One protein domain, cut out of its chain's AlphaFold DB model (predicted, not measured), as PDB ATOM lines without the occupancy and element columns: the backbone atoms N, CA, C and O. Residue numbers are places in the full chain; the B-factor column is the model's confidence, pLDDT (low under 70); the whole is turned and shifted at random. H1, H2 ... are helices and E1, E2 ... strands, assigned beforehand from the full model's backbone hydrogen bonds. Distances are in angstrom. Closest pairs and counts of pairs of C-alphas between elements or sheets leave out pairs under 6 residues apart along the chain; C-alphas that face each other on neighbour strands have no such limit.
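AT A GLANCE: This is residues 3 to 17 and 151 to 225 of the 228 residues of the protein "C-type lectin" of Azumapecten farreri (UniProt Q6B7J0). Look for a small, twisted three-stranded sheet in the middle, with one helix over each face: H1 over the edge strand E1, H2 over the inner strand E3. The long link between the helices passes E1, where residues 196 to 197 pair with residues 5 to 6. The printed part has 90 residues, with E1, E2, E3, H1 and H2 in that order; the sheet, E1 - E3 - E2, is antiparallel. The class is mixed, with under half of the residues in named elements; the whole is compact, with a radius of gyration of the C-alphas of 13.0 A and spans of 38 by 28 by 21 A.

HOW THE PARTS SIT: Start at E1, residues 3 to 8, and find its antiparallel neighbour E3, residues 163 to 167, with N 5 and O 166 2.8 A apart. E2, residues 155 to 158, forms a hairpin with E3; N 157 and O 163 are 2.9 A apart. H1, residues 176 to 186, is on the sheet at a height of 8.2 A, over E1; the closest C-alphas, of Cys 5 and Cys 183, are 5.4 A apart. On the opposite face, H2, residues 203 to 214, runs along the strands at a height of 9.4 A; C-alphas 157 and 208 are its closest to E2, 7.4 A apart. In H1 and H2 every O i to N i+4 pair is within hydrogen-bond range.

IN THESE COORDINATES: Find C-alpha 3 at (6.950, -45.276, -28.297); from there E1 runs 16.8 A. H1 covers 14.6 A, and H2 runs 16.4 A to C-alpha 214 at (4.147, -33.061, -27.096).

THE WHOLE: Residues 18 to 150 are not printed; C-alphas 17 and 151 are 10.2 A apart. The link from H1 to H2 is long. Confidence is under 70 at residues 9 to 17, 158 to 161 and 190 to 192.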
ATOM      1  N   PHE A   3       7.938 -44.644 -27.423       94.56
ATOM      2  CA  PHE A   3       6.950 -45.276 -28.297       94.56
ATOM      3  C   PHE A   3       5.515 -44.987 -27.858       94.56
ATOM      4  O   PHE A   3       5.245 -44.645 -26.703       94.56
ATOM      5  N   ALA A   4       4.598 -45.152 -28.804       94.81
ATOM      6  CA  ALA A   4       3.172 -45.190 -28.545       94.81
ATOM      7  C   ALA A   4       2.553 -46.392 -29.266       94.81
ATOM      8  O   ALA A   4       3.039 -46.815 -30.317       94.81
ATOM      9  N   CYS A   5       1.487 -46.932 -28.691       94.44
ATOM     10  CA  CYS A   5       0.697 -48.008 -29.269       94.44
ATOM     11  C   CYS A   5      -0.623 -47.457 -29.797       94.44
ATOM     12  O   CYS A   5      -1.171 -46.501 -29.242       94.44
ATOM     13  N   ARG A   6      -1.151 -48.097 -30.836       91.81
ATOM     14  CA  ARG A   6      -2.463 -47.833 -31.418       91.81
ATOM     15  C   ARG A   6      -3.341 -49.070 -31.283       91.81
ATOM     16  O   ARG A   6      -2.917 -50.171 -31.610       91.81
ATOM     17  N   LEU A   7      -4.586 -48.861 -30.892       87.62
ATOM     18  CA  LEU A   7      -5.651 -49.857 -30.930       87.62
ATOM     19  C   LEU A   7      -6.840 -49.223 -31.657       87.62
ATOM     20  O   LEU A   7      -7.207 -48.100 -31.329       87.62
ATOM     21  N   GLY A   8      -7.417 -49.867 -32.671       76.12
ATOM     22  CA  GLY A   8      -8.551 -49.286 -33.394       76.12
ATOM     23  C   GLY A   8      -9.417 -50.332 -34.074       76.12
ATOM     24  O   GLY A   8      -8.880 -51.273 -34.648       76.12
ATOM     25  N   THR A   9     -10.737 -50.134 -34.047       62.69
ATOM     26  CA  THR A   9     -11.717 -51.088 -34.586       62.69
ATOM     27  C   THR A   9     -11.672 -51.170 -36.112       62.69
ATOM     28  O   THR A   9     -12.010 -50.207 -36.801       62.69
ATOM     29  N   THR A  10     -11.345 -52.334 -36.665       51.94
ATOM     30  CA  THR A  10     -11.784 -52.707 -38.018       51.94
ATOM     31  C   THR A  10     -13.251 -53.152 -37.950       51.94
ATOM     32  O   THR A  10     -13.563 -54.105 -37.241       51.94
ATOM     33  N   THR A  11     -14.151 -52.442 -38.635       49.00
ATOM     34  CA  THR A  11     -15.566 -52.805 -38.904       49.00
ATOM     35  C   THR A  11     -15.692 -54.315 -39.197       49.00
ATOM     36  O   THR A  11     -14.939 -54.800 -40.034       49.00
ATOM     37  N   GLU A  12     -16.450 -55.161 -38.481       45.00
ATOM     38  CA  GLU A  12     -17.923 -55.263 -38.384       45.00
ATOM     39  C   GLU A  12     -18.398 -55.979 -37.084       45.00
ATOM     40  O   GLU A  12     -19.348 -56.751 -37.093       45.00
ATOM     41  N   ASN A  13     -17.742 -55.779 -35.939       45.69
ATOM     42  CA  ASN A  13     -18.263 -56.258 -34.641       45.69
ATOM     43  C   ASN A  13     -17.757 -55.362 -33.500       45.69
ATOM     44  O   ASN A  13     -17.064 -55.793 -32.579       45.69
ATOM     45  N   SER A  14     -18.057 -54.065 -33.613       47.06
ATOM     46  CA  SER A  14     -17.600 -53.002 -32.705       47.06
ATOM     47  C   SER A  14     -18.157 -53.090 -31.283       47.06
ATOM     48  O   SER A  14     -17.706 -52.343 -30.421       47.06
ATOM     49  N   ASP A  15     -19.103 -53.992 -31.022       46.62
ATOM     50  CA  ASP A  15     -19.779 -54.074 -29.727       46.62
ATOM     51  C   ASP A  15     -19.121 -55.025 -28.728       46.62
ATOM     52  O   ASP A  15     -19.450 -54.959 -27.544       46.62
ATOM     53  N   TYR A  16     -18.179 -55.880 -29.151       46.53
ATOM     54  CA  TYR A  16     -17.811 -57.013 -28.300       46.53
ATOM     55  C   TYR A  16     -16.538 -56.859 -27.452       46.53
ATOM     56  O   TYR A  16     -16.434 -57.569 -26.461       46.53
ATOM     57  N   TYR A  17     -15.591 -55.941 -27.720       49.66
ATOM     58  CA  TYR A  17     -14.277 -56.068 -27.048       49.66
ATOM     59  C   TYR A  17     -13.456 -54.811 -26.726       49.66
ATOM     60  O   TYR A  17     -12.258 -54.937 -26.482       49.66
ATOM     61  N   PRO A 151      -9.150 -48.739 -23.178       76.19
ATOM     62  CA  PRO A 151      -8.738 -49.281 -21.887       76.19
ATOM     63  C   PRO A 151      -8.116 -48.202 -20.967       76.19
ATOM     64  O   PRO A 151      -7.626 -47.177 -21.449       76.19
ATOM     65  N   PRO A 152      -8.063 -48.413 -19.640       73.81
ATOM     66  CA  PRO A 152      -7.462 -47.481 -18.696       73.81
ATOM     67  C   PRO A 152      -6.021 -47.140 -19.069       73.81
ATOM     68  O   PRO A 152      -5.223 -48.009 -19.431       73.81
ATOM     69  N   GLY A 153      -5.683 -45.853 -18.991       79.25
ATOM     70  CA  GLY A 153      -4.370 -45.344 -19.393       79.25
ATOM     71  C   GLY A 153      -4.182 -45.174 -20.906       79.25
ATOM     72  O   GLY A 153      -3.086 -44.818 -21.337       79.25
ATOM     73  N   TRP A 154      -5.222 -45.398 -21.715       87.25
ATOM     74  CA  TRP A 154      -5.235 -45.060 -23.138       87.25
ATOM     75  C   TRP A 154      -5.970 -43.743 -23.387       87.25
ATOM     76  O   TRP A 154      -6.923 -43.391 -22.697       87.25
ATOM     77  N   ASN A 155      -5.530 -43.028 -24.417       88.12
ATOM     78  CA  ASN A 155      -6.109 -41.767 -24.858       88.12
ATOM     79  C   ASN A 155      -7.053 -42.016 -26.031       88.12
ATOM     80  O   ASN A 155      -6.662 -42.648 -27.013       88.12
ATOM     81  N   THR A 156      -8.262 -41.478 -25.948       85.00
ATOM     82  CA  THR A 156      -9.296 -41.649 -26.973       85.00
ATOM     83  C   THR A 156      -9.147 -40.606 -28.068       85.00
ATOM     84  O   THR A 156      -9.134 -39.409 -27.788       85.00
ATOM     85  N   TRP A 157      -9.062 -41.059 -29.317       82.62
ATOM     86  CA  TRP A 157      -9.116 -40.193 -30.496       82.62
ATOM     87  C   TRP A 157     -10.554 -39.971 -30.982       82.62
ATOM     88  O   TRP A 157     -10.940 -38.843 -31.268       82.62
ATOM     89  N   SER A 158     -11.354 -41.037 -31.055       69.94
ATOM     90  CA  SER A 158     -12.739 -41.004 -31.540       69.94
ATOM     91  C   SER A 158     -13.641 -41.848 -30.646       69.94
ATOM     92  O   SER A 158     -13.207 -42.873 -30.129       69.94
ATOM     93  N   THR A 159     -14.888 -41.416 -30.459       63.94
ATOM     94  CA  THR A 159     -15.909 -42.129 -29.675       63.94
ATOM     95  C   THR A 159     -16.909 -42.893 -30.541       63.94
ATOM     96  O   THR A 159     -17.522 -43.837 -30.056       63.94
ATOM     97  N   THR A 160     -17.054 -42.531 -31.821       60.84
ATOM     98  CA  THR A 160     -17.969 -43.190 -32.772       60.84
ATOM     99  C   THR A 160     -17.346 -44.417 -33.433       60.84
ATOM    100  O   THR A 160     -18.030 -45.407 -33.646       60.84
ATOM    101  N   ASN A 161     -16.040 -44.365 -33.708       68.25
ATOM    102  CA  ASN A 161     -15.216 -45.490 -34.151       68.25
ATOM    103  C   ASN A 161     -13.954 -45.489 -33.292       68.25
ATOM    104  O   ASN A 161     -13.003 -44.772 -33.626       68.25
ATOM    105  N   PRO A 162     -13.965 -46.191 -32.150       73.38
ATOM    106  CA  PRO A 162     -12.926 -46.038 -31.155       73.38
ATOM    107  C   PRO A 162     -11.530 -46.333 -31.685       73.38
ATOM    108  O   PRO A 162     -11.224 -47.437 -32.140       73.38
ATOM    109  N   VAL A 163     -10.672 -45.321 -31.585       83.44
ATOM    110  CA  VAL A 163      -9.230 -45.449 -31.772       83.44
ATOM    111  C   VAL A 163      -8.555 -44.918 -30.520       83.44
ATOM    112  O   VAL A 163      -8.859 -43.821 -30.047       83.44
ATOM    113  N   CYS A 164      -7.646 -45.717 -29.993       87.00
ATOM    114  CA  CYS A 164      -7.046 -45.563 -28.688       87.00
ATOM    115  C   CYS A 164      -5.529 -45.506 -28.815       87.00
ATOM    116  O   CYS A 164      -4.923 -46.286 -29.554       87.00
ATOM    117  N   TYR A 165      -4.918 -44.619 -28.031       91.94
ATOM    118  CA  TYR A 165      -3.478 -44.397 -28.011       91.94
ATOM    119  C   TYR A 165      -2.885 -44.561 -26.617       91.94
ATOM    120  O   TYR A 165      -3.169 -43.774 -25.711       91.94
ATOM    121  N   TYR A 166      -2.013 -45.551 -26.453       92.56
ATOM    122  CA  TYR A 166      -1.182 -45.676 -25.261       92.56
ATOM    123  C   TYR A 166       0.150 -44.999 -25.526       92.56
ATOM    124  O   TYR A 166       0.809 -45.298 -26.518       92.56
ATOM    125  N   VAL A 167       0.564 -44.115 -24.631       93.50
ATOM    126  CA  VAL A 167       1.885 -43.496 -24.686       93.50
ATOM    127  C   VAL A 167       2.696 -44.051 -23.532       93.50
ATOM    128  O   VAL A 167       2.196 -44.093 -22.407       93.50
ATOM    129  N   THR A 168       3.916 -44.518 -23.806       91.25
ATOM    130  CA  THR A 168       4.768 -45.058 -22.743       91.25
ATOM    131  C   THR A 168       4.957 -44.027 -21.636       91.25
ATOM    132  O   THR A 168       5.178 -42.849 -21.901       91.25
ATOM    133  N   THR A 169       4.856 -44.475 -20.390       87.06
ATOM    134  CA  THR A 169       5.163 -43.671 -19.199       87.06
ATOM    135  C   THR A 169       6.534 -44.020 -18.623       87.06
ATOM    136  O   THR A 169       6.969 -43.426 -17.637       87.06
ATOM    137  N   LEU A 170       7.217 -44.999 -19.222       86.19
ATOM    138  CA  LEU A 170       8.523 -45.465 -18.784       86.19
ATOM    139  C   LEU A 170       9.588 -44.467 -19.230       86.19
ATOM    140  O   LEU A 170       9.745 -44.202 -20.420       86.19
ATOM    141  N   ASN A 171      10.354 -43.947 -18.274       83.44
ATOM    142  CA  ASN A 171      11.469 -43.048 -18.550       83.44
ATOM    143  C   ASN A 171      12.724 -43.846 -18.951       83.44
ATOM    144  O   ASN A 171      13.690 -43.930 -18.195       83.44
ATOM    145  N   ASN A 172      12.667 -44.502 -20.111       87.38
ATOM    146  CA  ASN A 172      13.754 -45.298 -20.677       87.38
ATOM    147  C   ASN A 172      13.760 -45.191 -22.213       87.38
ATOM    148  O   ASN A 172      12.788 -44.754 -22.828       87.38
ATOM    149  N   THR A 173      14.847 -45.615 -22.851       90.81
ATOM    150  CA  THR A 173      14.937 -45.728 -24.308       90.81
ATOM    151  C   THR A 173      14.707 -47.159 -24.762       90.81
ATOM    152  O   THR A 173      15.375 -48.064 -24.278       90.81
ATOM    153  N   PHE A 174      13.843 -47.329 -25.759       93.38
ATOM    154  CA  PHE A 174      13.528 -48.630 -26.345       93.38
ATOM    155  C   PHE A 174      14.061 -48.726 -27.775       93.38
ATOM    156  O   PHE A 174      14.140 -47.714 -28.491       93.38
ATOM    157  N   THR A 175      14.407 -49.934 -28.200       95.25
ATOM    158  CA  THR A 175      14.540 -50.328 -29.608       95.25
ATOM    159  C   THR A 175      13.159 -50.443 -30.261       95.25
ATOM    160  O   THR A 175      12.133 -50.427 -29.578       95.25
ATOM    161  N   TRP A 176      13.120 -50.522 -31.593       94.56
ATOM    162  CA  TRP A 176      11.859 -50.710 -32.310       94.56
ATOM    163  C   TRP A 176      11.205 -52.053 -31.944       94.56
ATOM    164  O   TRP A 176      10.013 -52.087 -31.650       94.56
ATOM    165  N   ASP A 177      11.990 -53.134 -31.865       95.12
ATOM    166  CA  ASP A 177      11.489 -54.480 -31.552       95.12
ATOM    167  C   ASP A 177      10.902 -54.584 -30.139       95.12
ATOM    168  O   ASP A 177       9.851 -55.201 -29.949       95.12
ATOM    169  N   GLU A 178      11.535 -53.952 -29.144       95.56
ATOM    170  CA  GLU A 178      11.011 -53.883 -27.773       95.56
ATOM    171  C   GLU A 178       9.685 -53.121 -27.730       95.56
ATOM    172  O   GLU A 178       8.712 -53.597 -27.147       95.56
ATOM    173  N   ALA A 179       9.622 -51.964 -28.394       95.25
ATOM    174  CA  ALA A 179       8.412 -51.156 -28.466       95.25
ATOM    175  C   ALA A 179       7.267 -51.900 -29.177       95.25
ATOM    176  O   ALA A 179       6.128 -51.903 -28.710       95.25
ATOM    177  N   ASN A 180       7.572 -52.578 -30.284       94.31
ATOM    178  CA  ASN A 180       6.598 -53.351 -31.046       94.31
ATOM    179  C   ASN A 180       6.114 -54.576 -30.259       94.31
ATOM    180  O   ASN A 180       4.923 -54.885 -30.258       94.31
ATOM    181  N   THR A 181       7.012 -55.248 -29.539       95.00
ATOM    182  CA  THR A 181       6.651 -56.361 -28.651       95.00
ATOM    183  C   THR A 181       5.734 -55.889 -27.531       95.00
ATOM    184  O   THR A 181       4.706 -56.517 -27.290       95.00
ATOM    185  N   PHE A 182       6.046 -54.754 -26.905       94.69
ATOM    186  CA  PHE A 182       5.226 -54.190 -25.839       94.69
ATOM    187  C   PHE A 182       3.795 -53.896 -26.309       94.69
ATOM    188  O   PHE A 182       2.831 -54.265 -25.640       94.69
ATOM    189  N   CYS A 183       3.624 -53.281 -27.485       93.94
ATOM    190  CA  CYS A 183       2.289 -53.006 -28.018       93.94
ATOM    191  C   CYS A 183       1.513 -54.290 -28.356       93.94
ATOM    192  O   CYS A 183       0.365 -54.431 -27.939       93.94
ATOM    193  N   ASN A 184       2.148 -55.241 -29.048       93.12
ATOM    194  CA  ASN A 184       1.461 -56.436 -29.547       93.12
ATOM    195  C   ASN A 184       1.277 -57.545 -28.497       93.12
ATOM    196  O   ASN A 184       0.490 -58.463 -28.722       93.12
ATOM    197  N   LYS A 185       2.033 -57.526 -27.392       90.56
ATOM    198  CA  LYS A 185       1.988 -58.574 -26.359       90.56
ATOM    199  C   LYS A 185       1.602 -58.019 -24.999       90.56
ATOM    200  O   LYS A 185       0.562 -58.397 -24.476       90.56
ATOM    201  N   ASP A 186       2.389 -57.097 -24.455       88.44
ATOM    202  CA  ASP A 186       2.209 -56.621 -23.074       88.44
ATOM    203  C   ASP A 186       0.934 -55.784 -22.908       88.44
ATOM    204  O   ASP A 186       0.365 -55.687 -21.821       88.44
ATOM    205  N   LYS A 187       0.480 -55.167 -24.001       86.94
ATOM    206  CA  LYS A 187      -0.763 -54.398 -24.070       86.94
ATOM    207  C   LYS A 187      -1.934 -55.143 -24.702       86.94
ATOM    208  O   LYS A 187      -3.035 -54.595 -24.711       86.94
ATOM    209  N   ALA A 188      -1.731 -56.362 -25.195       84.12
ATOM    210  CA  ALA A 188      -2.824 -57.188 -25.686       84.12
ATOM    211  C   ALA A 188      -3.667 -57.710 -24.513       84.12
ATOM    212  O   ALA A 188      -3.139 -58.078 -23.464       84.12
ATOM    213  N   GLN A 189      -4.986 -57.763 -24.696       73.19
ATOM    214  CA  GLN A 189      -5.904 -58.370 -23.734       73.19
ATOM    215  C   GLN A 189      -6.596 -59.585 -24.368       73.19
ATOM    216  O   GLN A 189      -6.902 -59.553 -25.564       73.19
ATOM    217  N   PRO A 190      -6.858 -60.664 -23.603       69.94
ATOM    218  CA  PRO A 190      -7.556 -61.838 -24.117       69.94
ATOM    219  C   PRO A 190      -8.904 -61.474 -24.745       69.94
ATOM    220  O   PRO A 190      -9.681 -60.720 -24.165       69.94
ATOM    221  N   GLY A 191      -9.173 -62.010 -25.937       63.06
ATOM    222  CA  GLY A 191     -10.410 -61.748 -26.676       63.06
ATOM    223  C   GLY A 191     -10.474 -60.384 -27.374       63.06
ATOM    224  O   GLY A 191     -11.403 -60.168 -28.141       63.06
ATOM    225  N   GLN A 192      -9.499 -59.488 -27.182       69.12
ATOM    226  CA  GLN A 192      -9.486 -58.162 -27.812       69.12
ATOM    227  C   GLN A 192      -8.583 -58.097 -29.049       69.12
ATOM    228  O   GLN A 192      -7.745 -58.967 -29.290       69.12
ATOM    229  N   GLN A 193      -8.743 -57.028 -29.836       76.38
ATOM    230  CA  GLN A 193      -7.819 -56.717 -30.923       76.38
ATOM    231  C   GLN A 193      -6.420 -56.429 -30.376       76.38
ATOM    232  O   GLN A 193      -6.254 -55.735 -29.374       76.38
ATOM    233  N   THR A 194      -5.407 -56.948 -31.064       86.75
ATOM    234  CA  THR A 194      -4.009 -56.728 -30.703       86.75
ATOM    235  C   THR A 194      -3.596 -55.295 -31.045       86.75
ATOM    236  O   THR A 194      -3.673 -54.917 -32.218       86.75
ATOM    237  N   PRO A 195      -3.140 -54.487 -30.070       90.88
ATOM    238  CA  PRO A 195      -2.620 -53.162 -30.365       90.88
ATOM    239  C   PRO A 195      -1.315 -53.240 -31.151       90.88
ATOM    240  O   PRO A 195      -0.464 -54.074 -30.864       90.88
ATOM    241  N   THR A 196      -1.112 -52.319 -32.083       92.88
ATOM    242  CA  THR A 196       0.118 -52.224 -32.880       92.88
ATOM    243  C   THR A 196       0.957 -51.031 -32.446       92.88
ATOM    244  O   THR A 196       0.505 -50.181 -31.675       92.88
ATOM    245  N   LEU A 197       2.174 -50.910 -32.978       94.12
ATOM    246  CA  LEU A 197       2.913 -49.654 -32.879       94.12
ATOM    247  C   LEU A 197       2.125 -48.505 -33.536       94.12
ATOM    248  O   LEU A 197       1.285 -48.733 -34.413       94.12
ATOM    249  N   LEU A 198       2.398 -47.273 -33.100       93.06
ATOM    250  CA  LEU A 198       1.782 -46.045 -33.598       93.06
ATOM    251  C   LEU A 198       1.735 -46.008 -35.133       93.06
ATOM    252  O   LEU A 198       2.770 -45.902 -35.787       93.06
ATOM    253  N   ALA A 199       0.528 -46.028 -35.691       87.69
ATOM    254  CA  ALA A 199       0.269 -45.853 -37.114       87.69
ATOM    255  C   ALA A 199      -0.697 -44.683 -37.304       87.69
ATOM    256  O   ALA A 199      -1.655 -44.546 -36.546       87.69
ATOM    257  N   VAL A 200      -0.437 -43.836 -38.298       84.62
ATOM    258  CA  VAL A 200      -1.236 -42.636 -38.565       84.62
ATOM    259  C   VAL A 200      -1.964 -42.807 -39.886       84.62
ATOM    260  O   VAL A 200      -1.331 -43.009 -40.918       84.62
ATOM    261  N   ASN A 201      -3.290 -42.713 -39.859       83.75
ATOM    262  CA  ASN A 201      -4.163 -43.000 -40.997       83.75
ATOM    263  C   ASN A 201      -4.860 -41.748 -41.545       83.75
ATOM    264  O   ASN A 201      -5.558 -41.822 -42.552       83.75
ATOM    265  N   SER A 202      -4.705 -40.588 -40.898       86.56
ATOM    266  CA  SER A 202      -5.225 -39.316 -41.408       86.56
ATOM    267  C   SER A 202      -4.462 -38.108 -40.865       86.56
ATOM    268  O   SER A 202      -3.822 -38.167 -39.816       86.56
ATOM    269  N   GLN A 203      -4.594 -36.966 -41.543       89.75
ATOM    270  CA  GLN A 203      -4.005 -35.700 -41.093       89.75
ATOM    271  C   GLN A 203      -4.592 -35.209 -39.756       89.75
ATOM    272  O   GLN A 203      -3.890 -34.613 -38.935       89.75
ATOM    273  N   ALA A 204      -5.883 -35.462 -39.523       88.06
ATOM    274  CA  ALA A 204      -6.540 -35.128 -38.263       88.06
ATOM    275  C   ALA A 204      -5.957 -35.964 -37.108       88.06
ATOM    276  O   ALA A 204      -5.563 -35.413 -36.080       88.06
ATOM    277  N   GLU A 205      -5.794 -37.271 -37.334       88.12
ATOM    278  CA  GLU A 205      -5.171 -38.198 -36.383       88.12
ATOM    279  C   GLU A 205      -3.707 -37.814 -36.103       88.12
ATOM    280  O   GLU A 205      -3.300 -37.760 -34.944       88.12
ATOM    281  N   GLN A 206      -2.940 -37.415 -37.128       90.00
ATOM    282  CA  GLN A 206      -1.573 -36.900 -36.961       90.00
ATOM    283  C   GLN A 206      -1.519 -35.694 -36.013       90.00
ATOM    284  O   GLN A 206      -0.630 -35.595 -35.166       90.00
ATOM    285  N   THR A 207      -2.458 -34.758 -36.160       92.00
ATOM    286  CA  THR A 207      -2.497 -33.519 -35.368       92.00
ATOM    287  C   THR A 207      -2.777 -33.818 -33.897       92.00
ATOM    288  O   THR A 207      -2.127 -33.266 -33.001       92.00
ATOM    289  N   PHE A 208      -3.697 -34.747 -33.638       91.19
ATOM    290  CA  PHE A 208      -3.975 -35.244 -32.297       91.19
ATOM    291  C   PHE A 208      -2.766 -35.940 -31.680       91.19
ATOM    292  O   PHE A 208      -2.370 -35.589 -30.570       91.19
ATOM    293  N   ILE A 209      -2.139 -36.867 -32.409       91.88
ATOM    294  CA  ILE A 209      -0.956 -37.596 -31.941       91.88
ATOM    295  C   ILE A 209       0.169 -36.617 -31.604       91.88
ATOM    296  O   ILE A 209       0.738 -36.698 -30.521       91.88
ATOM    297  N   ASN A 210       0.448 -35.638 -32.466       91.50
ATOM    298  CA  ASN A 210       1.471 -34.624 -32.195       91.50
ATOM    299  C   ASN A 210       1.186 -33.865 -30.894       91.50
ATOM    300  O   ASN A 210       2.087 -33.666 -30.081       91.50
ATOM    301  N   THR A 211      -0.075 -33.491 -30.669       91.88
ATOM    302  CA  THR A 211      -0.508 -32.822 -29.436       91.88
ATOM    303  C   THR A 211      -0.353 -33.734 -28.216       91.88
ATOM    304  O   THR A 211       0.102 -33.292 -27.163       91.88
ATOM    305  N   LEU A 212      -0.707 -35.012 -28.350       91.88
ATOM    306  CA  LEU A 212      -0.619 -36.013 -27.292       91.88
ATOM    307  C   LEU A 212       0.836 -36.297 -26.886       91.88
ATOM    308  O   LEU A 212       1.149 -36.330 -25.693       91.88
ATOM    309  N   LEU A 213       1.725 -36.470 -27.865       91.62
ATOM    310  CA  LEU A 213       3.144 -36.746 -27.645       91.62
ATOM    311  C   LEU A 213       3.889 -35.515 -27.114       91.62
ATOM    312  O   LEU A 213       4.747 -35.650 -26.246       91.62
ATOM    313  N   ALA A 214       3.534 -34.306 -27.567       89.50
ATOM    314  CA  ALA A 214       4.147 -33.061 -27.096       89.50
ATOM    315  C   ALA A 214       3.876 -32.769 -25.610       89.50
ATOM    316  O   ALA A 214       4.674 -32.086 -24.969       89.50
ATOM    317  N   LYS A 215       2.774 -33.292 -25.053       89.31
ATOM    318  CA  LYS A 215       2.463 -33.190 -23.617       89.31
ATOM    319  C   LYS A 215       3.374 -34.055 -22.745       89.31
ATOM    320  O   LYS A 215       3.460 -33.811 -21.543       89.31
ATOM    321  N   GLN A 216       4.042 -35.055 -23.319       87.19
ATOM    322  CA  GLN A 216       4.902 -35.948 -22.554       87.19
ATOM    323  C   GLN A 216       6.230 -35.269 -22.232       87.19
ATOM    324  O   GLN A 216       6.927 -34.767 -23.114       87.19
ATOM    325  N   GLN A 217       6.617 -35.301 -20.961       84.75
ATOM    326  CA  GLN A 217       7.889 -34.753 -20.486       84.75
ATOM    327  C   GLN A 217       9.012 -35.805 -20.550       84.75
ATOM    328  O   GLN A 217       9.788 -35.953 -19.611       84.75
ATOM    329  N   LEU A 218       9.081 -36.566 -21.648       82.56
ATOM    330  CA  LEU A 218      10.035 -37.666 -21.824       82.56
ATOM    331  C   LEU A 218      11.218 -37.272 -22.720       82.56
ATOM    332  O   LEU A 218      11.090 -36.460 -23.640       82.56
ATOM    333  N   SER A 219      12.374 -37.890 -22.466       80.81
ATOM    334  CA  SER A 219      13.598 -37.756 -23.265       80.81
ATOM    335  C   SER A 219      14.066 -39.137 -23.740       80.81
ATOM    336  O   SER A 219      14.080 -40.059 -22.928       80.81
ATOM    337  N   PRO A 220      14.457 -39.320 -25.018       84.31
ATOM    338  CA  PRO A 220      14.507 -38.334 -26.103       84.31
ATOM    339  C   PRO A 220      13.115 -38.013 -26.677       84.31
ATOM    340  O   PRO A 220      12.218 -38.846 -26.637       84.31
ATOM    341  N   ARG A 221      12.927 -36.847 -27.311       86.56
ATOM    342  CA  ARG A 221      11.633 -36.467 -27.934       86.56
ATOM    343  C   ARG A 221      11.274 -37.242 -29.215       86.56
ATOM    344  O   ARG A 221      10.288 -36.916 -29.871       86.56
ATOM    345  N   SER A 222      12.077 -38.233 -29.588       89.88
ATOM    346  CA  SER A 222      11.858 -39.097 -30.750       89.88
ATOM    347  C   SER A 222      10.986 -40.295 -30.379       89.88
ATOM    348  O   SER A 222      11.149 -40.861 -29.293       89.88
ATOM    349  N   TRP A 223      10.117 -40.711 -31.300       92.06
ATOM    350  CA  TRP A 223       9.116 -41.758 -31.091       92.06
ATOM    351  C   TRP A 223       9.175 -42.799 -32.205       92.06
ATOM    352  O   TRP A 223       9.270 -42.434 -33.375       92.06
ATOM    353  N   TRP A 224       9.083 -44.077 -31.847       94.12
ATOM    354  CA  TRP A 224       8.902 -45.147 -32.820       94.12
ATOM    355  C   TRP A 224       7.491 -45.124 -33.413       94.12
ATOM    356  O   TRP A 224       6.507 -44.936 -32.692       94.12
ATOM    357  N   THR A 225       7.407 -45.363 -34.721       86.75
ATOM    358  CA  THR A 225       6.158 -45.558 -35.470       86.75
ATOM    359  C   THR A 225       6.165 -46.922 -36.164       86.75
ATOM    360  O   THR A 225       7.210 -47.551 -36.322       86.75
TER     361      THR A 225